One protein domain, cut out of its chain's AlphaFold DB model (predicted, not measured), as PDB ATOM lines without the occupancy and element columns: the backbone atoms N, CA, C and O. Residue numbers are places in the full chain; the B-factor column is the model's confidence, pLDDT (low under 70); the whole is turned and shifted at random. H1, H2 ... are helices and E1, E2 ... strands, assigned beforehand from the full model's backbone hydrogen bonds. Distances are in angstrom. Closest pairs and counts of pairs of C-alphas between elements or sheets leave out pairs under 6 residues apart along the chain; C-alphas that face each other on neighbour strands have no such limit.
ATOM      1  N   TYR A  71     -27.843  17.697  17.683       91.56
ATOM      2  CA  TYR A  71     -26.572  18.369  17.919       91.56
ATOM      3  C   TYR A  71     -26.767  19.556  18.862       91.56
ATOM      4  O   TYR A  71     -27.818  20.196  18.872       91.56
ATOM      5  N   LEU A  72     -25.757  19.832  19.678       94.62
ATOM      6  CA  LEU A  72     -25.780  20.864  20.710       94.62
ATOM      7  C   LEU A  72     -24.585  21.804  20.533       94.62
ATOM      8  O   LEU A  72     -23.543  21.398  20.023       94.62
ATOM      9  N   GLY A  73     -24.717  23.045  20.989       94.94
ATOM     10  CA  GLY A  73     -23.638  24.029  20.947       94.94
ATOM     11  C   GLY A  73     -24.013  25.338  21.620       94.94
ATOM     12  O   GLY A  73     -25.098  25.469  22.184       94.94
ATOM     13  N   ASN A  74     -23.089  26.288  21.576       94.69
ATOM     14  CA  ASN A  74     -23.278  27.681  21.961       94.69
ATOM     15  C   ASN A  74     -22.756  28.567  20.811       94.69
ATOM     16  O   ASN A  74     -22.102  28.072  19.900       94.69
ATOM     17  N   VAL A  75     -23.050  29.865  20.834       94.25
ATOM     18  CA  VAL A  75     -22.656  30.818  19.778       94.25
ATOM     19  C   VAL A  75     -21.139  31.038  19.712       94.25
ATOM     20  O   VAL A  75     -20.616  31.425  18.670       94.25
ATOM     21  N   GLN A  76     -20.428  30.856  20.827       89.25
ATOM     22  CA  GLN A  76     -19.000  31.154  20.942       89.25
ATOM     23  C   GLN A  76     -18.112  30.071  20.321       89.25
ATOM     24  O   GLN A  76     -17.017  30.385  19.854       89.25
ATOM     25  N   ALA A  77     -18.573  28.821  20.323       90.50
ATOM     26  CA  ALA A  77     -17.873  27.707  19.712       90.50
ATOM     27  C   ALA A  77     -17.967  27.770  18.179       90.50
ATOM     28  O   ALA A  77     -18.959  28.215  17.603       90.50
ATOM     29  N   ASN A  78     -16.921  27.295  17.504       88.25
ATOM     30  CA  ASN A  78     -16.871  27.207  16.043       88.25
ATOM     31  C   ASN A  78     -17.357  25.851  15.498       88.25
ATOM     32  O   ASN A  78     -17.272  25.618  14.289       88.25
ATOM     33  N   ASP A  79     -17.819  24.959  16.375       88.81
ATOM     34  CA  ASP A  79     -18.225  23.589  16.060       88.81
ATOM     35  C   ASP A  79     -19.498  23.208  16.837       88.81
ATOM     36  O   ASP A  79     -19.963  23.951  17.704       88.81
ATOM     37  N   THR A  80     -20.057  22.036  16.544       91.81
ATOM     38  CA  THR A  80     -21.206  21.456  17.251       91.81
ATOM     39  C   THR A  80     -20.844  20.107  17.879       91.81
ATOM     40  O   THR A  80     -19.907  19.428  17.462       91.81
ATOM     41  N   MET A  81     -21.591  19.681  18.900       91.94
ATOM     42  CA  MET A  81     -21.453  18.351  19.499       91.94
ATOM     43  C   MET A  81     -22.650  17.472  19.149       91.94
ATOM     44  O   MET A  81     -23.773  17.746  19.573       91.94
ATOM     45  N   ALA A  82     -22.394  16.381  18.429       90.12
ATOM     46  CA  ALA A  82     -23.394  15.367  18.119       90.12
ATOM     47  C   ALA A  82     -23.780  14.552  19.365       90.12
ATOM     48  O   ALA A  82     -22.910  14.157  20.152       90.12
ATOM     49  N   LEU A  83     -25.068  14.244  19.493       89.06
ATOM     50  CA  LEU A  83     -25.615  13.355  20.510       89.06
ATOM     51  C   LEU A  83     -26.376  12.213  19.825       89.06
ATOM     52  O   LEU A  83     -27.276  12.449  19.015       89.06
ATOM     53  N   ASP A  84     -25.989  10.974  20.116       86.88
ATOM     54  CA  ASP A  84     -26.634   9.806  19.512       86.88
ATOM     55  C   ASP A  84     -27.965   9.452  20.193       86.88
ATOM     56  O   ASP A  84     -28.388  10.060  21.186       86.88
ATOM     57  N   TRP A  85     -28.624   8.430  19.654       83.31
ATOM     58  CA  TRP A  85     -29.885   7.904  20.169       83.31
ATOM     59  C   TRP A  85     -29.818   7.387  21.616       83.31
ATOM     60  O   TRP A  85     -30.859   7.245  22.253       83.31
ATOM     61  N   GLN A  86     -28.618   7.159  22.166       86.56
ATOM     62  CA  GLN A  86     -28.382   6.767  23.562       86.56
ATOM     63  C   GLN A  86     -27.999   7.951  24.461       86.56
ATOM     64  O   GLN A  86     -27.575   7.745  25.603       86.56
ATOM     65  N   SER A  87     -28.141   9.191  23.985       90.12
ATOM     66  CA  SER A  87     -27.666  10.394  24.671       90.12
ATOM     67  C   SER A  87     -26.153  10.376  24.921       90.12
ATOM     68  O   SER A  87     -25.693  10.900  25.937       90.12
ATOM     69  N   MET A  88     -25.365   9.769  24.034       90.81
ATOM     70  CA  MET A  88     -23.909   9.736  24.151       90.81
ATOM     71  C   MET A  88     -23.255  10.743  23.211       90.81
ATOM     72  O   MET A  88     -23.710  10.984  22.094       90.81
ATOM     73  N   THR A  89     -22.135  11.300  23.663       91.81
ATOM     74  CA  THR A  89     -21.187  12.009  22.799       91.81
ATOM     75  C   THR A  89     -19.955  11.132  22.604       91.81
ATOM     76  O   THR A  89     -19.757  10.129  23.296       91.81
ATOM     77  N   LYS A  90     -19.049  11.521  21.701       88.50
ATOM     78  CA  LYS A  90     -17.734  10.857  21.616       88.50
ATOM     79  C   LYS A  90     -16.869  11.067  22.865       88.50
ATOM     80  O   LYS A  90     -15.928  10.305  23.071       88.50
ATOM     81  N   ASN A  91     -17.208  12.047  23.703       91.31
ATOM     82  CA  ASN A  91     -16.473  12.390  24.916       91.31
ATOM     83  C   ASN A  91     -17.039  11.695  26.172       91.31
ATOM     84  O   ASN A  91     -16.277  11.370  27.088       91.31
ATOM     85  N   TYR A  92     -18.349  11.413  26.209       94.88
ATOM     86  CA  TYR A  92     -19.027  10.857  27.381       94.88
ATOM     87  C   TYR A  92     -20.162   9.889  27.049       94.88
ATOM     88  O   TYR A  92     -20.990  10.135  26.174       94.88
ATOM     89  N   ALA A  93     -20.236   8.818  27.842       93.38
ATOM     90  CA  ALA A  93     -21.279   7.803  27.792       93.38
ATOM     91  C   ALA A  93     -22.027   7.765  29.143       93.38
ATOM     92  O   ALA A  93     -21.536   7.101  30.067       93.38
ATOM     93  N   PRO A  94     -23.182   8.449  29.297       91.75
ATOM     94  CA  PRO A  94     -23.897   8.564  30.578       91.75
ATOM     95  C   PRO A  94     -24.275   7.222  31.216       91.75
ATOM     96  O   PRO A  94     -24.257   7.085  32.440       91.75
ATOM     97  N   TRP A  95     -24.551   6.200  30.405       90.62
ATOM     98  CA  TRP A  95     -24.914   4.859  30.877       90.62
ATOM     99  C   TRP A  95     -23.840   4.196  31.747       90.62
ATOM    100  O   TRP A  95     -24.167   3.410  32.635       90.62
ATOM    101  N   ASN A  96     -22.566   4.564  31.572       89.88
ATOM    102  CA  ASN A  96     -21.471   4.043  32.395       89.88
ATOM    103  C   ASN A  96     -21.532   4.509  33.856       89.88
ATOM    104  O   ASN A  96     -20.958   3.846  34.720       89.88
ATOM    105  N   ASP A  97     -22.216   5.621  34.130       87.50
ATOM    106  CA  ASP A  97     -22.396   6.158  35.481       87.50
ATOM    107  C   ASP A  97     -23.776   5.810  36.067       87.50
ATOM    108  O   ASP A  97     -24.068   6.151  37.217       87.50
ATOM    109  N   MET A  98     -24.600   5.071  35.309       88.38
ATOM    110  CA  MET A  98     -25.932   4.599  35.694       88.38
ATOM    111  C   MET A  98     -26.051   3.069  35.602       88.38
ATOM    112  O   MET A  98     -27.015   2.528  35.062       88.38
ATOM    113  N   LEU A  99     -25.067   2.352  36.160       84.94
ATOM    114  CA  LEU A  99     -24.979   0.884  36.087       84.94
ATOM    115  C   LEU A  99     -26.214   0.155  36.643       84.94
ATOM    116  O   LEU A  99     -26.519  -0.945  36.203       84.94
ATOM    117  N   GLU A 100     -26.931   0.768  37.587       82.69
ATOM    118  CA  GLU A 100     -28.149   0.204  38.189       82.69
ATOM    119  C   GLU A 100     -29.336   0.127  37.210       82.69
ATOM    120  O   GLU A 100     -30.241  -0.670  37.437       82.69
ATOM    121  N   ALA A 101     -29.325   0.928  36.138       84.00
ATOM    122  CA  ALA A 101     -30.353   0.945  35.089       84.00
ATOM    123  C   ALA A 101     -29.827   0.495  33.711       84.00
ATOM    124  O   ALA A 101     -30.603   0.301  32.777       84.00
ATOM    125  N   ALA A 102     -28.508   0.322  33.565       76.88
ATOM    126  CA  ALA A 102     -27.849  -0.102  32.329       76.88
ATOM    127  C   ALA A 102     -27.935  -1.630  32.114       76.88
ATOM    128  O   ALA A 102     -26.931  -2.299  31.874       76.88
ATOM    129  N   ASP A 103     -29.139  -2.193  32.221       75.94
ATOM    130  CA  ASP A 103     -29.428  -3.631  32.111       75.94
ATOM    131  C   ASP A 103     -29.888  -4.067  30.705       75.94
ATOM    132  O   ASP A 103     -30.211  -5.235  30.482       75.94
ATOM    133  N   GLY A 104     -29.917  -3.132  29.750       76.25
ATOM    134  CA  GLY A 104     -30.383  -3.354  28.380       76.25
ATOM    135  C   GLY A 104     -31.907  -3.332  28.215       76.25
ATOM    136  O   GLY A 104     -32.393  -3.521  27.106       76.25
ATOM    137  N   THR A 105     -32.678  -3.075  29.276       78.50
ATOM    138  CA  THR A 105     -34.150  -3.002  29.198       78.50
ATOM    139  C   THR A 105     -34.679  -1.597  28.905       78.50
ATOM    140  O   THR A 105     -35.871  -1.435  28.664       78.50
ATOM    141  N   HIS A 106     -33.795  -0.597  28.882       79.50
ATOM    142  CA  HIS A 106     -34.111   0.816  28.668       79.50
ATOM    143  C   HIS A 106     -33.683   1.312  27.270       79.50
ATOM    144  O   HIS A 106     -33.538   2.505  27.056       79.50
ATOM    145  N   SER A 107     -33.429   0.423  26.303       63.75
ATOM    146  CA  SER A 107     -32.795   0.793  25.024       63.75
ATOM    147  C   SER A 107     -33.731   0.893  23.818       63.75
ATOM    148  O   SER A 107     -33.292   1.364  22.779       63.75
ATOM    149  N   ASN A 108     -34.984   0.439  23.905       57.22
ATOM    150  CA  ASN A 108     -35.830   0.307  22.705       57.22
ATOM    151  C   ASN A 108     -36.821   1.455  22.495       57.22
ATOM    152  O   ASN A 108     -37.368   1.567  21.404       57.22
ATOM    153  N   TYR A 109     -37.099   2.258  23.525       62.16
ATOM    154  CA  TYR A 109     -38.112   3.310  23.461       62.16
ATOM    155  C   TYR A 109     -37.629   4.576  24.154       62.16
ATOM    156  O   TYR A 109     -37.486   4.610  25.381       62.16
ATOM    157  N   THR A 110     -37.431   5.617  23.352       73.00
ATOM    158  CA  THR A 110     -37.108   6.966  23.802       73.00
ATOM    159  C   THR A 110     -38.290   7.896  23.579       73.00
ATOM    160  O   THR A 110     -38.944   7.873  22.539       73.00
ATOM    161  N   PHE A 111     -38.567   8.739  24.570       81.75
ATOM    162  CA  PHE A 111     -39.329   9.963  24.357       81.75
ATOM    163  C   PHE A 111     -38.334  11.103  24.281       81.75
ATOM    164  O   PHE A 111     -37.713  11.441  25.295       81.75
ATOM    165  N   ASP A 112     -38.200  11.668  23.091       86.06
ATOM    166  CA  ASP A 112     -37.339  12.812  22.864       86.06
ATOM    167  C   ASP A 112     -38.107  14.118  23.090       86.06
ATOM    168  O   ASP A 112     -39.306  14.234  22.822       86.06
ATOM    169  N   GLY A 113     -37.400  15.104  23.624       88.75
ATOM    170  CA  GLY A 113     -37.933  16.413  23.939       88.75
ATOM    171  C   GLY A 113     -36.824  17.441  24.109       88.75
ATOM    172  O   GLY A 113     -35.644  17.112  24.247       88.75
ATOM    173  N   LEU A 114     -37.230  18.701  24.175       92.75
ATOM    174  CA  LEU A 114     -36.360  19.842  24.429       92.75
ATOM    175  C   LEU A 114     -36.710  20.491  25.775       92.75
ATOM    176  O   LEU A 114     -37.783  20.277  26.352       92.75
ATOM    177  N   LEU A 115     -35.794  21.305  26.297       92.50
ATOM    178  CA  LEU A 115     -36.046  22.088  27.504       92.50
ATOM    179  C   LEU A 115     -36.907  23.311  27.177       92.50
ATOM    180  O   LEU A 115     -36.631  24.031  26.222       92.50
ATOM    181  N   ASN A 116     -37.938  23.540  27.997       90.88
ATOM    182  CA  ASN A 116     -38.920  24.615  27.806       90.88
ATOM    183  C   ASN A 116     -39.566  24.607  26.408       90.88
ATOM    184  O   ASN A 116     -39.820  25.663  25.843       90.88
ATOM    185  N   GLY A 117     -39.748  23.428  25.814       92.00
ATOM    186  CA  GLY A 117     -40.269  23.304  24.459       92.00
ATOM    187  C   GLY A 117     -39.198  23.526  23.399       92.00
ATOM    188  O   GLY A 117     -39.041  22.648  22.583       92.00
ATOM    189  N   TRP A 118     -38.409  24.604  23.427       94.75
ATOM    190  CA  TRP A 118     -37.630  25.056  22.256       94.75
ATOM    191  C   TRP A 118     -36.122  25.213  22.437       94.75
ATOM    192  O   TRP A 118     -35.420  25.448  21.455       94.75
ATOM    193  N   MET A 119     -35.583  25.166  23.656       96.50
ATOM    194  CA  MET A 119     -34.157  25.469  23.840       96.50
ATOM    195  C   MET A 119     -33.287  24.404  23.152       96.50
ATOM    196  O   MET A 119     -33.671  23.232  23.178       96.50
ATOM    197  N   PRO A 120     -32.118  24.764  22.578       95.94
ATOM    198  CA  PRO A 120     -31.220  23.830  21.890       95.94
ATOM    199  C   PRO A 120     -30.485  22.943  22.910       95.94
ATOM    200  O   PRO A 120     -29.307  23.110  23.226       95.94
ATOM    201  N   ALA A 121     -31.255  22.030  23.487       95.81
ATOM    202  CA  ALA A 121     -30.913  21.045  24.497       95.81
ATOM    203  C   ALA A 121     -31.431  19.679  24.029       95.81
ATOM    204  O   ALA A 121     -32.083  19.569  22.997       95.81
ATOM    205  N   SER A 122     -31.192  18.626  24.797       93.75
ATOM    206  CA  SER A 122     -31.864  17.347  24.590       93.75
ATOM    207  C   SER A 122     -32.365  16.810  25.915       93.75
ATOM    208  O   SER A 122     -31.681  16.879  26.936       93.75
ATOM    209  N   ARG A 123     -33.570  16.261  25.916       92.75
ATOM    210  CA  ARG A 123     -34.093  15.469  27.016       92.75
ATOM    211  C   ARG A 123     -34.661  14.183  26.456       92.75
ATOM    212  O   ARG A 123     -35.632  14.213  25.709       92.75
ATOM    213  N   LYS A 124     -34.076  13.066  26.866       90.88
ATOM    214  CA  LYS A 124     -34.494  11.732  26.453       90.88
ATOM    215  C   LYS A 124     -34.981  10.944  27.659       90.88
ATOM    216  O   LYS A 124     -34.296  10.876  28.681       90.88
ATOM    217  N   ILE A 125     -36.174  10.366  27.549       90.62
ATOM    218  CA  ILE A 125     -36.745   9.464  28.556       90.62
ATOM    219  C   ILE A 125     -36.746   8.052  27.987       90.62
ATOM    220  O   ILE A 125     -37.481   7.755  27.050       90.62
ATOM    221  N   TYR A 126     -35.968   7.182  28.610       89.06
ATOM    222  CA  TYR A 126     -35.823   5.779  28.256       89.06
ATOM    223  C   TYR A 126     -36.698   4.937  29.176       89.06
ATOM    224  O   TYR A 126     -36.395   4.828  30.365       89.06
ATOM    225  N   ARG A 127     -37.795   4.363  28.675       86.38
ATOM    226  CA  ARG A 127     -38.674   3.520  29.506       86.38
ATOM    227  C   ARG A 127     -38.228   2.065  29.498       86.38
ATOM    228  O   ARG A 127     -37.779   1.555  28.474       86.38
ATOM    229  N   GLY A 128     -38.404   1.399  30.632       83.62
ATOM    230  CA  GLY A 128     -38.221  -0.035  30.759       83.62
ATOM    231  C   GLY A 128     -39.213  -0.792  29.874       83.62
ATOM    232  O   GLY A 128     -40.398  -0.465  29.821       83.62
ATOM    233  N   LEU A 129     -38.730  -1.837  29.199       78.62
ATOM    234  CA  LEU A 129     -39.513  -2.669  28.276       78.62
ATOM    235  C   LEU A 129     -40.752  -3.332  28.903       78.62
ATOM    236  O   LEU A 129     -41.712  -3.627  28.196       78.62
ATOM    237  N   VAL A 130     -40.710  -3.621  30.207       80.69
ATOM    238  CA  VAL A 130     -41.750  -4.395  30.910       80.69
ATOM    239  C   VAL A 130     -42.585  -3.521  31.846       80.69
ATOM    240  O   VAL A 130     -43.791  -3.723  31.965       80.69
ATOM    241  N   ASP A 131     -41.954  -2.559  32.515       83.44
ATOM    242  CA  ASP A 131     -42.587  -1.675  33.492       83.44
ATOM    243  C   ASP A 131     -42.392  -0.222  33.058       83.44
ATOM    244  O   ASP A 131     -41.307   0.338  33.179       83.44
ATOM    245  N   THR A 132     -43.461   0.419  32.586       77.50
ATOM    246  CA  THR A 132     -43.410   1.818  32.135       77.50
ATOM    247  C   THR A 132     -43.187   2.822  33.271       77.50
ATOM    248  O   THR A 132     -43.025   4.011  33.002       77.50
ATOM    249  N   THR A 133     -43.235   2.382  34.534       85.50
ATOM    250  CA  THR A 133     -42.884   3.189  35.716       85.50
ATOM    251  C   THR A 133     -41.400   3.088  36.093       85.50
ATOM    252  O   THR A 133     -40.966   3.768  37.028       85.50
ATOM    253  N   ASP A 134     -40.642   2.269  35.362       90.56
ATOM    254  CA  ASP A 134     -39.186   2.136  35.381       90.56
ATOM    255  C   ASP A 134     -38.616   2.919  34.191       90.56
ATOM    256  O   ASP A 134     -38.988   2.663  33.045       90.56
ATOM    257  N   TRP A 135     -37.803   3.947  34.436       91.88
ATOM    258  CA  TRP A 135     -37.276   4.788  33.362       91.88
ATOM    259  C   TRP A 135     -36.020   5.575  33.746       91.88
ATOM    260  O   TRP A 135     -35.768   5.875  34.918       91.88
ATOM    261  N   VAL A 136     -35.253   5.960  32.725       93.00
ATOM    262  CA  VAL A 136     -34.079   6.834  32.835       93.00
ATOM    263  C   VAL A 136     -34.355   8.168  32.135       93.00
ATOM    264  O   VAL A 136     -34.760   8.185  30.977       93.00
ATOM    265  N   ASP A 137     -34.142   9.285  32.836       93.81
ATOM    266  CA  ASP A 137     -34.113  10.650  32.283       93.81
ATOM    267  C   ASP A 137     -32.667  11.018  31.967       93.81
ATOM    268  O   ASP A 137     -31.830  10.986  32.876       93.81
ATOM    269  N   ILE A 138     -32.375  11.422  30.736       95.06
ATOM    270  CA  ILE A 138     -31.101  12.051  30.398       95.06
ATOM    271  C   ILE A 138     -31.387  13.424  29.805       95.06
ATOM    272  O   ILE A 138     -31.956  13.539  28.725       95.06
ATOM    273  N   THR A 139     -30.982  14.468  30.524       96.19
ATOM    274  CA  THR A 139     -31.065  15.861  30.076       96.19
ATOM    275  C   THR A 139     -29.668  16.385  29.774       96.19
ATOM    276  O   THR A 139     -28.792  16.311  30.640       96.19
ATOM    277  N   THR A 140     -29.467  16.944  28.584       97.25
ATOM    278  CA  THR A 140     -28.190  17.484  28.117       97.25
ATOM    279  C   THR A 140     -28.334  18.875  27.512       97.25
ATOM    280  O   THR A 140     -29.344  19.198  26.892       97.25
ATOM    281  N   PHE A 141     -27.325  19.719  27.713       98.00
ATOM    282  CA  PHE A 141     -27.246  21.047  27.103       98.00
ATOM    283  C   PHE A 141     -25.793  21.527  27.032       98.00
ATOM    284  O   PHE A 141     -24.948  21.063  27.800       98.00
ATOM    285  N   ALA A 142     -25.500  22.445  26.111       97.50
ATOM    286  CA  ALA A 142     -24.162  23.008  25.969       97.50
ATOM    287  C   ALA A 142     -23.832  24.005  27.086       97.50
ATOM    288  O   ALA A 142     -24.669  24.815  27.483       97.50
ATOM    289  N   ASP A 143     -22.598  23.968  27.576       97.75
ATOM    290  CA  ASP A 143     -22.093  24.932  28.542       97.75
ATOM    291  C   ASP A 143     -21.907  26.301  27.880       97.75
ATOM    292  O   ASP A 143     -21.023  26.498  27.047       97.75
ATOM    293  N   VAL A 144     -22.759  27.260  28.234       97.12
ATOM    294  CA  VAL A 144     -22.758  28.609  27.639       97.12
ATOM    295  C   VAL A 144     -21.718  29.541  28.260       97.12
ATOM    296  O   VAL A 144     -21.478  30.628  27.730       97.12
ATOM    297  N   ASP A 145     -21.107  29.125  29.374       96.25
ATOM    298  CA  ASP A 145     -20.034  29.863  30.040       96.25
ATOM    299  C   ASP A 145     -18.649  29.525  29.473       96.25
ATOM    300  O   ASP A 145     -17.689  30.256  29.737       96.25
ATOM    301  N   SER A 146     -18.523  28.424  28.720       94.75
ATOM    302  CA  SER A 146     -17.230  28.015  28.184       94.75
ATOM    303  C   SER A 146     -16.742  29.011  27.123       94.75
ATOM    304  O   SER A 146     -17.467  29.293  26.166       94.75
ATOM    305  N   PRO A 147     -15.507  29.532  27.252       91.56
ATOM    306  CA  PRO A 147     -14.879  30.358  26.231       91.56
ATOM    307  C   PRO A 147     -14.125  29.527  25.179       91.56
ATOM    308  O   PRO A 147     -13.423  30.116  24.358       91.56
ATOM    309  N   ASP A 148     -14.182  28.191  25.249       92.88
ATOM    310  CA  ASP A 148     -13.464  27.303  24.334       92.88
ATOM    311  C   ASP A 148     -14.031  27.440  22.905       92.88
ATOM    312  O   ASP A 148     -15.225  27.207  22.696       92.88
ATOM    313  N   PRO A 149     -13.211  27.850  21.920       90.62
ATOM    314  CA  PRO A 149     -13.672  28.029  20.548       90.62
ATOM    315  C   PRO A 149     -13.757  26.713  19.760       90.62
ATOM    316  O   PRO A 149     -14.375  26.699  18.695       90.62
ATOM    317  N   ASP A 150     -13.134  25.637  20.243       89.00
ATOM    318  CA  ASP A 150     -12.918  24.395  19.498       89.00
ATOM    319  C   ASP A 150     -13.751  23.231  20.053       89.00
ATOM    320  O   ASP A 150     -14.138  22.331  19.309       89.00
ATOM    321  N   ILE A 151     -14.025  23.226  21.360       89.94
ATOM    322  CA  ILE A 151     -14.782  22.165  22.025       89.94
ATOM    323  C   ILE A 151     -16.096  22.717  22.566       89.94
ATOM    324  O   ILE A 151     -16.139  23.522  23.495       89.94
ATOM    325  N   VAL A 152     -17.203  22.177  22.057       93.88
ATOM    326  CA  VAL A 152     -18.503  22.328  22.709       93.88
ATOM    327  C   VAL A 152     -18.562  21.414  23.930       93.88
ATOM    328  O   VAL A 152     -18.644  20.188  23.805       93.88
ATOM    329  N   HIS A 153     -18.566  22.026  25.111       96.19
ATOM    330  CA  HIS A 153     -18.718  21.314  26.373       96.19
ATOM    331  C   HIS A 153     -20.196  21.037  26.679       96.19
ATOM    332  O   HIS A 153     -21.034  21.921  26.510       96.19
ATOM    333  N   ILE A 154     -20.536  19.829  27.133       97.38
ATOM    334  CA  ILE A 154     -21.915  19.366  27.351       97.38
ATOM    335  C   ILE A 154     -22.137  18.951  28.804       97.38
ATOM    336  O   ILE A 154     -21.472  18.055  29.334       97.38
ATOM    337  N   TRP A 155     -23.150  19.558  29.418       98.25
ATOM    338  CA  TRP A 155     -23.704  19.161  30.705       98.25
ATOM    339  C   TRP A 155     -24.640  17.963  30.552       98.25
ATOM    340  O   TRP A 155     -25.430  17.903  29.615       98.25
ATOM    341  N   PHE A 156     -24.608  17.050  31.520       98.06
ATOM    342  CA  PHE A 156     -25.520  15.910  31.622       98.06
ATOM    343  C   PHE A 156     -26.173  15.883  33.006       98.06
ATOM    344  O   PHE A 156     -25.484  16.011  34.019       98.06
ATOM    345  N   SER A 157     -27.482  15.638  33.060       97.25
ATOM    346  CA  SER A 157     -28.185  15.140  34.245       97.25
ATOM    347  C   SER A 157     -28.834  13.807  33.914       97.25
ATOM    348  O   SER A 157     -29.603  13.715  32.963       97.25
ATOM    349  N   ILE A 158     -28.517  12.788  34.706       95.94
ATOM    350  CA  ILE A 158     -28.950  11.408  34.493       95.94
ATOM    351  C   ILE A 158     -29.738  10.998  35.732       95.94
ATOM    352  O   ILE A 158     -29.198  11.038  36.842       95.94
ATOM    353  N   LYS A 159     -31.005  10.624  35.573       95.50
ATOM    354  CA  LYS A 159     -31.878  10.209  36.678       95.50
ATOM    355  C   LYS A 159     -32.445   8.839  36.394       95.50
ATOM    356  O   LYS A 159     -32.966   8.613  35.313       95.50
ATOM    357  N   TYR A 160     -32.412   7.969  37.389       95.00
ATOM    358  CA  TYR A 160     -33.072   6.677  37.332       95.00
ATOM    359  C   TYR A 160     -34.277   6.667  38.272       95.00
ATOM    360  O   TYR A 160     -34.132   6.933  39.469       95.00
ATOM    361  N   VAL A 161     -35.463   6.375  37.743       93.25
ATOM    362  CA  VAL A 161     -36.725   6.359  38.485       93.25
ATOM    363  C   VAL A 161     -37.386   4.997  38.321       93.25
ATOM    364  O   VAL A 161     -37.582   4.540  37.206       93.25
ATOM    365  N   LYS A 162     -37.791   4.378  39.435       91.56
ATOM    366  CA  LYS A 162     -38.513   3.097  39.430       91.56
ATOM    367  C   LYS A 162     -39.653   3.098  40.429       91.56
ATOM    368  O   LYS A 162     -39.423   3.346  41.620       91.56
ATOM    369  N   GLY A 163     -40.868   2.804  39.965       88.69
ATOM    370  CA  GLY A 163     -42.072   2.799  40.800       88.69
ATOM    371  C   GLY A 163     -42.355   4.168  41.427       88.69
ATOM    372  O   GLY A 163     -42.750   4.249  42.588       88.69
ATOM    373  N   GLY A 164     -42.054   5.250  40.698       88.75
ATOM    374  CA  GLY A 164     -42.205   6.631  41.171       88.75
ATOM    375  C   GLY A 164     -41.130   7.119  42.155       88.75
ATOM    376  O   GLY A 164     -41.234   8.240  42.647       88.75
ATOM    377  N   VAL A 165     -40.094   6.322  42.441       93.38
ATOM    378  CA  VAL A 165     -38.997   6.687  43.355       93.38
ATOM    379  C   VAL A 165     -37.720   6.967  42.567       93.38
ATOM    380  O   VAL A 165     -37.300   6.130  41.770       93.38
ATOM    381  N   LEU A 166     -37.071   8.107  42.832       94.44
ATOM    382  CA  LEU A 166     -35.732   8.416  42.320       94.44
ATOM    383  C   LEU A 166     -34.704   7.492  42.990       94.44
ATOM    384  O   LEU A 166     -34.451   7.603  44.188       94.44
ATOM    385  N   ARG A 167     -34.141   6.562  42.221       94.38
ATOM    386  CA  ARG A 167     -33.167   5.562  42.680       94.38
ATOM    387  C   ARG A 167     -31.741   6.082  42.617       94.38
ATOM    388  O   ARG A 167     -30.983   5.878  43.558       94.38
ATOM    389  N   ALA A 168     -31.409   6.803  41.552       93.69
ATOM    390  CA  ALA A 168     -30.095   7.396  41.369       93.69
ATOM    391  C   ALA A 168     -30.183   8.708  40.585       93.69
ATOM    392  O   ALA A 168     -31.064   8.896  39.745       93.69
ATOM    393  N   GLN A 169     -29.245   9.612  40.863       95.12
ATOM    394  CA  GLN A 169     -29.061  10.856  40.127       95.12
ATOM    395  C   GLN A 169     -27.569  11.162  39.999       95.12
ATOM    396  O   GLN A 169     -26.831  11.091  40.985       95.12
ATOM    397  N   LYS A 170     -27.129  11.483  38.783       95.94
ATOM    398  CA  LYS A 170     -25.738  11.808  38.448       95.94
ATOM    399  C   LYS A 170     -25.678  13.043  37.561       95.94
ATOM    400  O   LYS A 170     -26.632  13.342  36.839       95.94
ATOM    401  N   TYR A 171     -24.543  13.729  37.618       97.12
ATOM    402  CA  TYR A 171     -24.243  14.880  36.779       97.12
ATOM    403  C   TYR A 171     -22.858  14.729  36.163       97.12
ATOM    404  O   TYR A 171     -21.954  14.176  36.789       97.12
ATOM    405  N   ALA A 172     -22.673  15.224  34.946       97.12
ATOM    406  CA  ALA A 172     -21.383  15.215  34.269       97.12
ATOM    407  C   ALA A 172     -21.199  16.452  33.390       97.12
ATOM    408  O   ALA A 172     -22.172  17.091  32.999       97.12
ATOM    409  N   LEU A 173     -19.933  16.745  33.096       96.50
ATOM    410  CA  LEU A 173     -19.496  17.719  32.101       96.50
ATOM    411  C   LEU A 173     -18.384  17.051  31.274       96.50
ATOM    412  O   LEU A 173     -17.298  16.785  31.803       96.50
ATOM    413  N   ASP A 174     -18.695  16.708  30.024       92.56
ATOM    414  CA  ASP A 174     -17.865  16.087  28.961       92.56
ATOM    415  C   ASP A 174     -17.190  14.745  29.161       92.56
ATOM    416  O   ASP A 174     -17.047  14.021  28.187       92.56
ATOM    417  N   TYR A 175     -16.633  14.454  30.333       93.25
ATOM    418  CA  TYR A 175     -15.720  13.322  30.504       93.25
ATOM    419  C   TYR A 175     -16.066  12.547  31.764       93.25
ATOM    420  O   TYR A 175     -16.546  13.107  32.754       93.25
ATOM    421  N   LYS A 176     -15.740  11.254  31.736       91.00
ATOM    422  CA  LYS A 176     -15.836  10.373  32.896       91.00
ATOM    423  C   LYS A 176     -14.990  10.900  34.057       91.00
ATOM    424  O   LYS A 176     -13.929  11.494  33.851       91.00
ATOM    425  N   GLN A 177     -15.429  10.618  35.279       91.31
ATOM    426  CA  GLN A 177     -14.634  10.870  36.472       91.31
ATOM    427  C   GLN A 177     -13.225  10.269  36.377       91.31
ATOM    428  O   GLN A 177     -13.063   9.085  36.073       91.31
ATOM    429  N   PHE A 178     -12.216  11.060  36.741       93.19
ATOM    430  CA  PHE A 178     -10.826  10.627  36.839       93.19
ATOM    431  C   PHE A 178     -10.158  11.274  38.058       93.19
ATOM    432  O   PHE A 178      -9.524  12.326  37.975       93.19
ATOM    433  N   LEU A 179     -10.358  10.671  39.231       93.38
ATOM    434  CA  LEU A 179      -9.875  11.225  40.496       93.38
ATOM    435  C   LEU A 179      -8.345  11.102  40.642       93.38
ATOM    436  O   LEU A 179      -7.764  10.119  40.182       93.38
ATOM    437  N   PRO A 180      -7.690  12.063  41.324       94.19
ATOM    438  CA  PRO A 180      -8.284  13.244  41.964       94.19
ATOM    439  C   PRO A 180      -8.470  14.442  41.016       94.19
ATOM    440  O   PRO A 180      -8.937  15.484  41.458       94.19
ATOM    441  N   LEU A 181      -8.093  14.319  39.740       92.62
ATOM    442  CA  LEU A 181      -8.011  15.446  38.804       92.62
ATOM    443  C   LEU A 181      -9.378  15.949  38.329       92.62
ATOM    444  O   LEU A 181      -9.546  17.146  38.121       92.62
ATOM    445  N   LYS A 182     -10.345  15.046  38.149       91.19
ATOM    446  CA  LYS A 182     -11.690  15.371  37.671       91.19
ATOM    447  C   LYS A 182     -12.734  14.599  38.468       91.19
ATOM    448  O   LYS A 182     -12.887  13.390  38.290       91.19
ATOM    449  N   ALA A 183     -13.436  15.305  39.348       94.06
ATOM    450  CA  ALA A 183     -14.667  14.829  39.967       94.06
ATOM    451  C   ALA A 183     -15.861  15.142  39.054       94.06
ATOM    452  O   ALA A 183     -15.806  16.085  38.262       94.06
ATOM    453  N   HIS A 184     -16.938  14.366  39.168       94.94
ATOM    454  CA  HIS A 184     -18.204  14.782  38.573       94.94
ATOM    455  C   HIS A 184     -18.729  16.060  39.246       94.94
ATOM    456  O   HIS A 184     -18.548  16.215  40.459       94.94
ATOM    457  N   PRO A 185     -19.407  16.945  38.493       96.81
ATOM    458  CA  PRO A 185     -20.151  18.053  39.071       96.81
ATOM    459  C   PRO A 185     -21.256  17.576  40.019       96.81
ATOM    460  O   PRO A 185     -21.703  16.426  39.984       96.81
ATOM    461  N   THR A 186     -21.734  18.496  40.843       96.62
ATOM    462  CA  THR A 186     -22.858  18.300  41.756       96.62
ATOM    463  C   THR A 186     -24.125  18.982  41.236       96.62
ATOM    464  O   THR A 186     -24.119  19.683  40.221       96.62
ATOM    465  N   ALA A 187     -25.236  18.806  41.956       97.06
ATOM    466  CA  ALA A 187     -26.464  19.553  41.690       97.06
ATOM    467  C   ALA A 187     -26.259  21.077  41.807       97.06
ATOM    468  O   ALA A 187     -26.832  21.828  41.015       97.06
ATOM    469  N   ASP A 188     -25.417  21.514  42.752       97.94
ATOM    470  CA  ASP A 188     -25.112  22.927  43.001       97.94
ATOM    471  C   ASP A 188     -24.271  23.554  41.878       97.94
ATOM    472  O   ASP A 188     -24.231  24.775  41.757       97.94
ATOM    473  N   ASP A 189     -23.670  22.733  41.012       97.94
ATOM    474  CA  ASP A 189     -22.990  23.181  39.796       97.94
ATOM    475  C   ASP A 189     -23.952  23.176  38.593       97.94
ATOM    476  O   ASP A 189     -24.080  24.173  37.874       97.94
ATOM    477  N   PHE A 190     -24.681  22.067  38.405       98.25
ATOM    478  CA  PHE A 190     -25.540  21.843  37.237       98.25
ATOM    479  C   PHE A 190     -26.719  22.819  37.157       98.25
ATOM    480  O   PHE A 190     -26.982  23.386  36.097       98.25
ATOM    481  N   TYR A 191     -27.466  23.020  38.247       98.00
ATOM    482  CA  TYR A 191     -28.680  23.843  38.186       98.00
ATOM    483  C   TYR A 191     -28.387  25.326  37.925       98.00
ATOM    484  O   TYR A 191     -29.095  25.918  37.108       98.00
ATOM    485  N   PRO A 192     -27.355  25.948  38.527       98.50
ATOM    486  CA  PRO A 192     -26.943  27.288  38.124       98.50
ATOM    487  C   PRO A 192     -26.508  27.384  36.659       98.50
ATOM    488  O   PRO A 192     -26.864  28.365  36.011       98.50
ATOM    489  N   ALA A 193     -25.785  26.388  36.129       98.56
ATOM    490  CA  ALA A 193     -25.424  26.348  34.708       98.56
ATOM    491  C   ALA A 193     -26.668  26.263  33.812       98.56
ATOM    492  O   ALA A 193     -26.783  27.010  32.846       98.56
ATOM    493  N   LEU A 194     -27.656  25.445  34.189       98.44
ATOM    494  CA  LEU A 194     -28.929  25.344  33.474       98.44
ATOM    495  C   LEU A 194     -29.709  26.671  33.460       98.44
ATOM    496  O   LEU A 194     -30.287  27.035  32.440       98.44
ATOM    497  N   MET A 195     -29.726  27.416  34.571       98.31
ATOM    498  CA  MET A 195     -30.373  28.736  34.608       98.31
ATOM    499  C   MET A 195     -29.659  29.737  33.691       98.31
ATOM    500  O   MET A 195     -30.319  30.486  32.979       98.31
ATOM    501  N   ARG A 196     -28.318  29.725  33.663       98.44
ATOM    502  CA  ARG A 196     -27.540  30.575  32.747       98.44
ATOM    503  C   ARG A 196     -27.743  30.180  31.289       98.44
ATOM    504  O   ARG A 196     -27.897  31.066  30.460       98.44
ATOM    505  N   PHE A 197     -27.818  28.885  30.987       98.50
ATOM    506  CA  PHE A 197     -28.186  28.370  29.666       98.50
ATOM    507  C   PHE A 197     -29.550  28.903  29.211       98.50
ATOM    508  O   PHE A 197     -29.687  29.371  28.082       98.50
ATOM    509  N   ALA A 198     -30.549  28.892  30.094       97.88
ATOM    510  CA  ALA A 198     -31.869  29.423  29.780       97.88
ATOM    511  C   ALA A 198     -31.846  30.936  29.507       97.88
ATOM    512  O   ALA A 198     -32.307  31.368  28.451       97.88
ATOM    513  N   ASP A 199     -31.251  31.724  30.412       97.81
ATOM    514  CA  ASP A 199     -31.107  33.180  30.250       97.81
ATOM    515  C   ASP A 199     -30.328  33.532  28.968       97.81
ATOM    516  O   ASP A 199     -30.653  34.494  28.264       97.81
ATOM    517  N   TYR A 200     -29.303  32.737  28.652       97.81
ATOM    518  CA  TYR A 200     -28.492  32.873  27.452       97.81
ATOM    519  C   TYR A 200     -29.346  32.732  26.194       97.81
ATOM    520  O   TYR A 200     -29.349  33.643  25.362       97.81
ATOM    521  N   TRP A 201     -30.092  31.636  26.048       97.44
ATOM    522  CA  TRP A 201     -30.877  31.415  24.837       97.44
ATOM    523  C   TRP A 201     -32.042  32.382  24.724       97.44
ATOM    524  O   TRP A 201     -32.237  32.940  23.647       97.44
ATOM    525  N   ASP A 202     -32.748  32.679  25.818       95.62
ATOM    526  CA  ASP A 202     -33.801  33.697  25.796       95.62
ATOM    527  C   ASP A 202     -33.264  35.050  25.313       95.62
ATOM    528  O   ASP A 202     -33.926  35.733  24.537       95.62
ATOM    529  N   SER A 203     -32.037  35.425  25.692       95.88
ATOM    530  CA  SER A 203     -31.416  36.663  25.211       95.88
ATOM    531  C   SER A 203     -31.071  36.639  23.715       95.88
ATOM    532  O   SER A 203     -31.180  37.686  23.068       95.88
ATOM    533  N   HIS A 204     -30.647  35.498  23.166       96.00
ATOM    534  CA  HIS A 204     -30.209  35.376  21.765       96.00
ATOM    535  C   HIS A 204     -31.365  35.322  20.762       96.00
ATOM    536  O   HIS A 204     -31.176  35.683  19.596       96.00
ATOM    537  N   VAL A 205     -32.562  34.924  21.205       94.81
ATOM    538  CA  VAL A 205     -33.750  34.875  20.338       94.81
ATOM    539  C   VAL A 205     -34.866  35.859  20.712       94.81
ATOM    540  O   VAL A 205     -35.941  35.833  20.126       94.81
ATOM    541  N   LYS A 206     -34.619  36.789  21.646       92.62
ATOM    542  CA  LYS A 206     -35.623  37.748  22.164       92.62
ATOM    543  C   LYS A 206     -36.274  38.684  21.138       92.62
ATOM    544  O   LYS A 206     -37.250  39.358  21.463       92.62
TER     545      LYS A 206
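This is residues 71 to 206 of the 689 residues of an uncharacterized protein of Colletotrichum fioriniae PJ7 (UniProt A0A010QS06). One twisted sheet of five strands makes the core, with the long helix H2 slantwise over one face and the opening stretch of the printed part, including E1 and H1, over the other side. The loop of residues 174 to 186 swings away beyond the sheet's edge strand E6 before H2. The printed part has 136 residues, with named elements in the order E1, H1, E2, E3, E4, E5, E6, H2. The sheet's order is E2, E3, E4, E5, E6, all antiparallel, and the class is mixed, helices and strands. The whole is compact, with a radius of gyration of the C-alphas of 15.0 A and spans of 43 by 39 by 26 A.

Residues 71 to 72 pair antiparallel with residues 81 to 82 of E1, residues 81 to 84, which pairs with no named strand. H1, residues 94 to 97, only grazes the sheet; its closest C-alphas to E5, residues 154 to 162, are those of Pro 94 and Ile 158, 7.0 A apart. E2, residues 110 to 115, E3, residues 119 to 127, E4, residues 134 to 142, E5 and E6, residues 165 to 173, form a meander, each strand the antiparallel neighbour of the one before. E2 and E3 are a hairpin at 152 degrees, with N 113 and O 123 2.9 A apart, within hydrogen-bond range. In the same range are N 124 and O 138 of the hairpin E3 and E4, 2.9 A, N 137 and O 159 of E4 and E5, 2.8 A, and N 158 and O 170 of E5 and E6, 2.9 A. H2, residues 187 to 205, is on one face of the sheet at a height over the sheet of 9.1 A, making two layers, helix and sheet. It lies over E3 and E4, and only just over E5 and E6, with 3 C-alphas falling on each. On the local plane it stands at 52 degrees to E4, slantwise to the strands. The closest C-alphas of H2 and E6 are those of Phe 190 and Tyr 171, 7.1 A apart. In H2, 14 of 15 O i to N i+4 pairs are within hydrogen-bond range; H1 is too short for such a pair.

E1 begins at C-alpha 81, (-21.453, 18.351, 19.499). E3, E4, E5 and E6 measure 23.1, 27.4, 26.2 and 25.1 A. H2 measures 27.3 A and ends at C-alpha 205, (-33.750, 34.875, 20.338).

The C-alphas farthest apart, those of Val 130 and Pro 147, are 44.2 A apart. The printed part has no cut. The links H1 to E2, E4 to E5 and E6 to H2 are long. The mean pLDDT of the printed part is 91.3, and residues 107 to 109 are under 70.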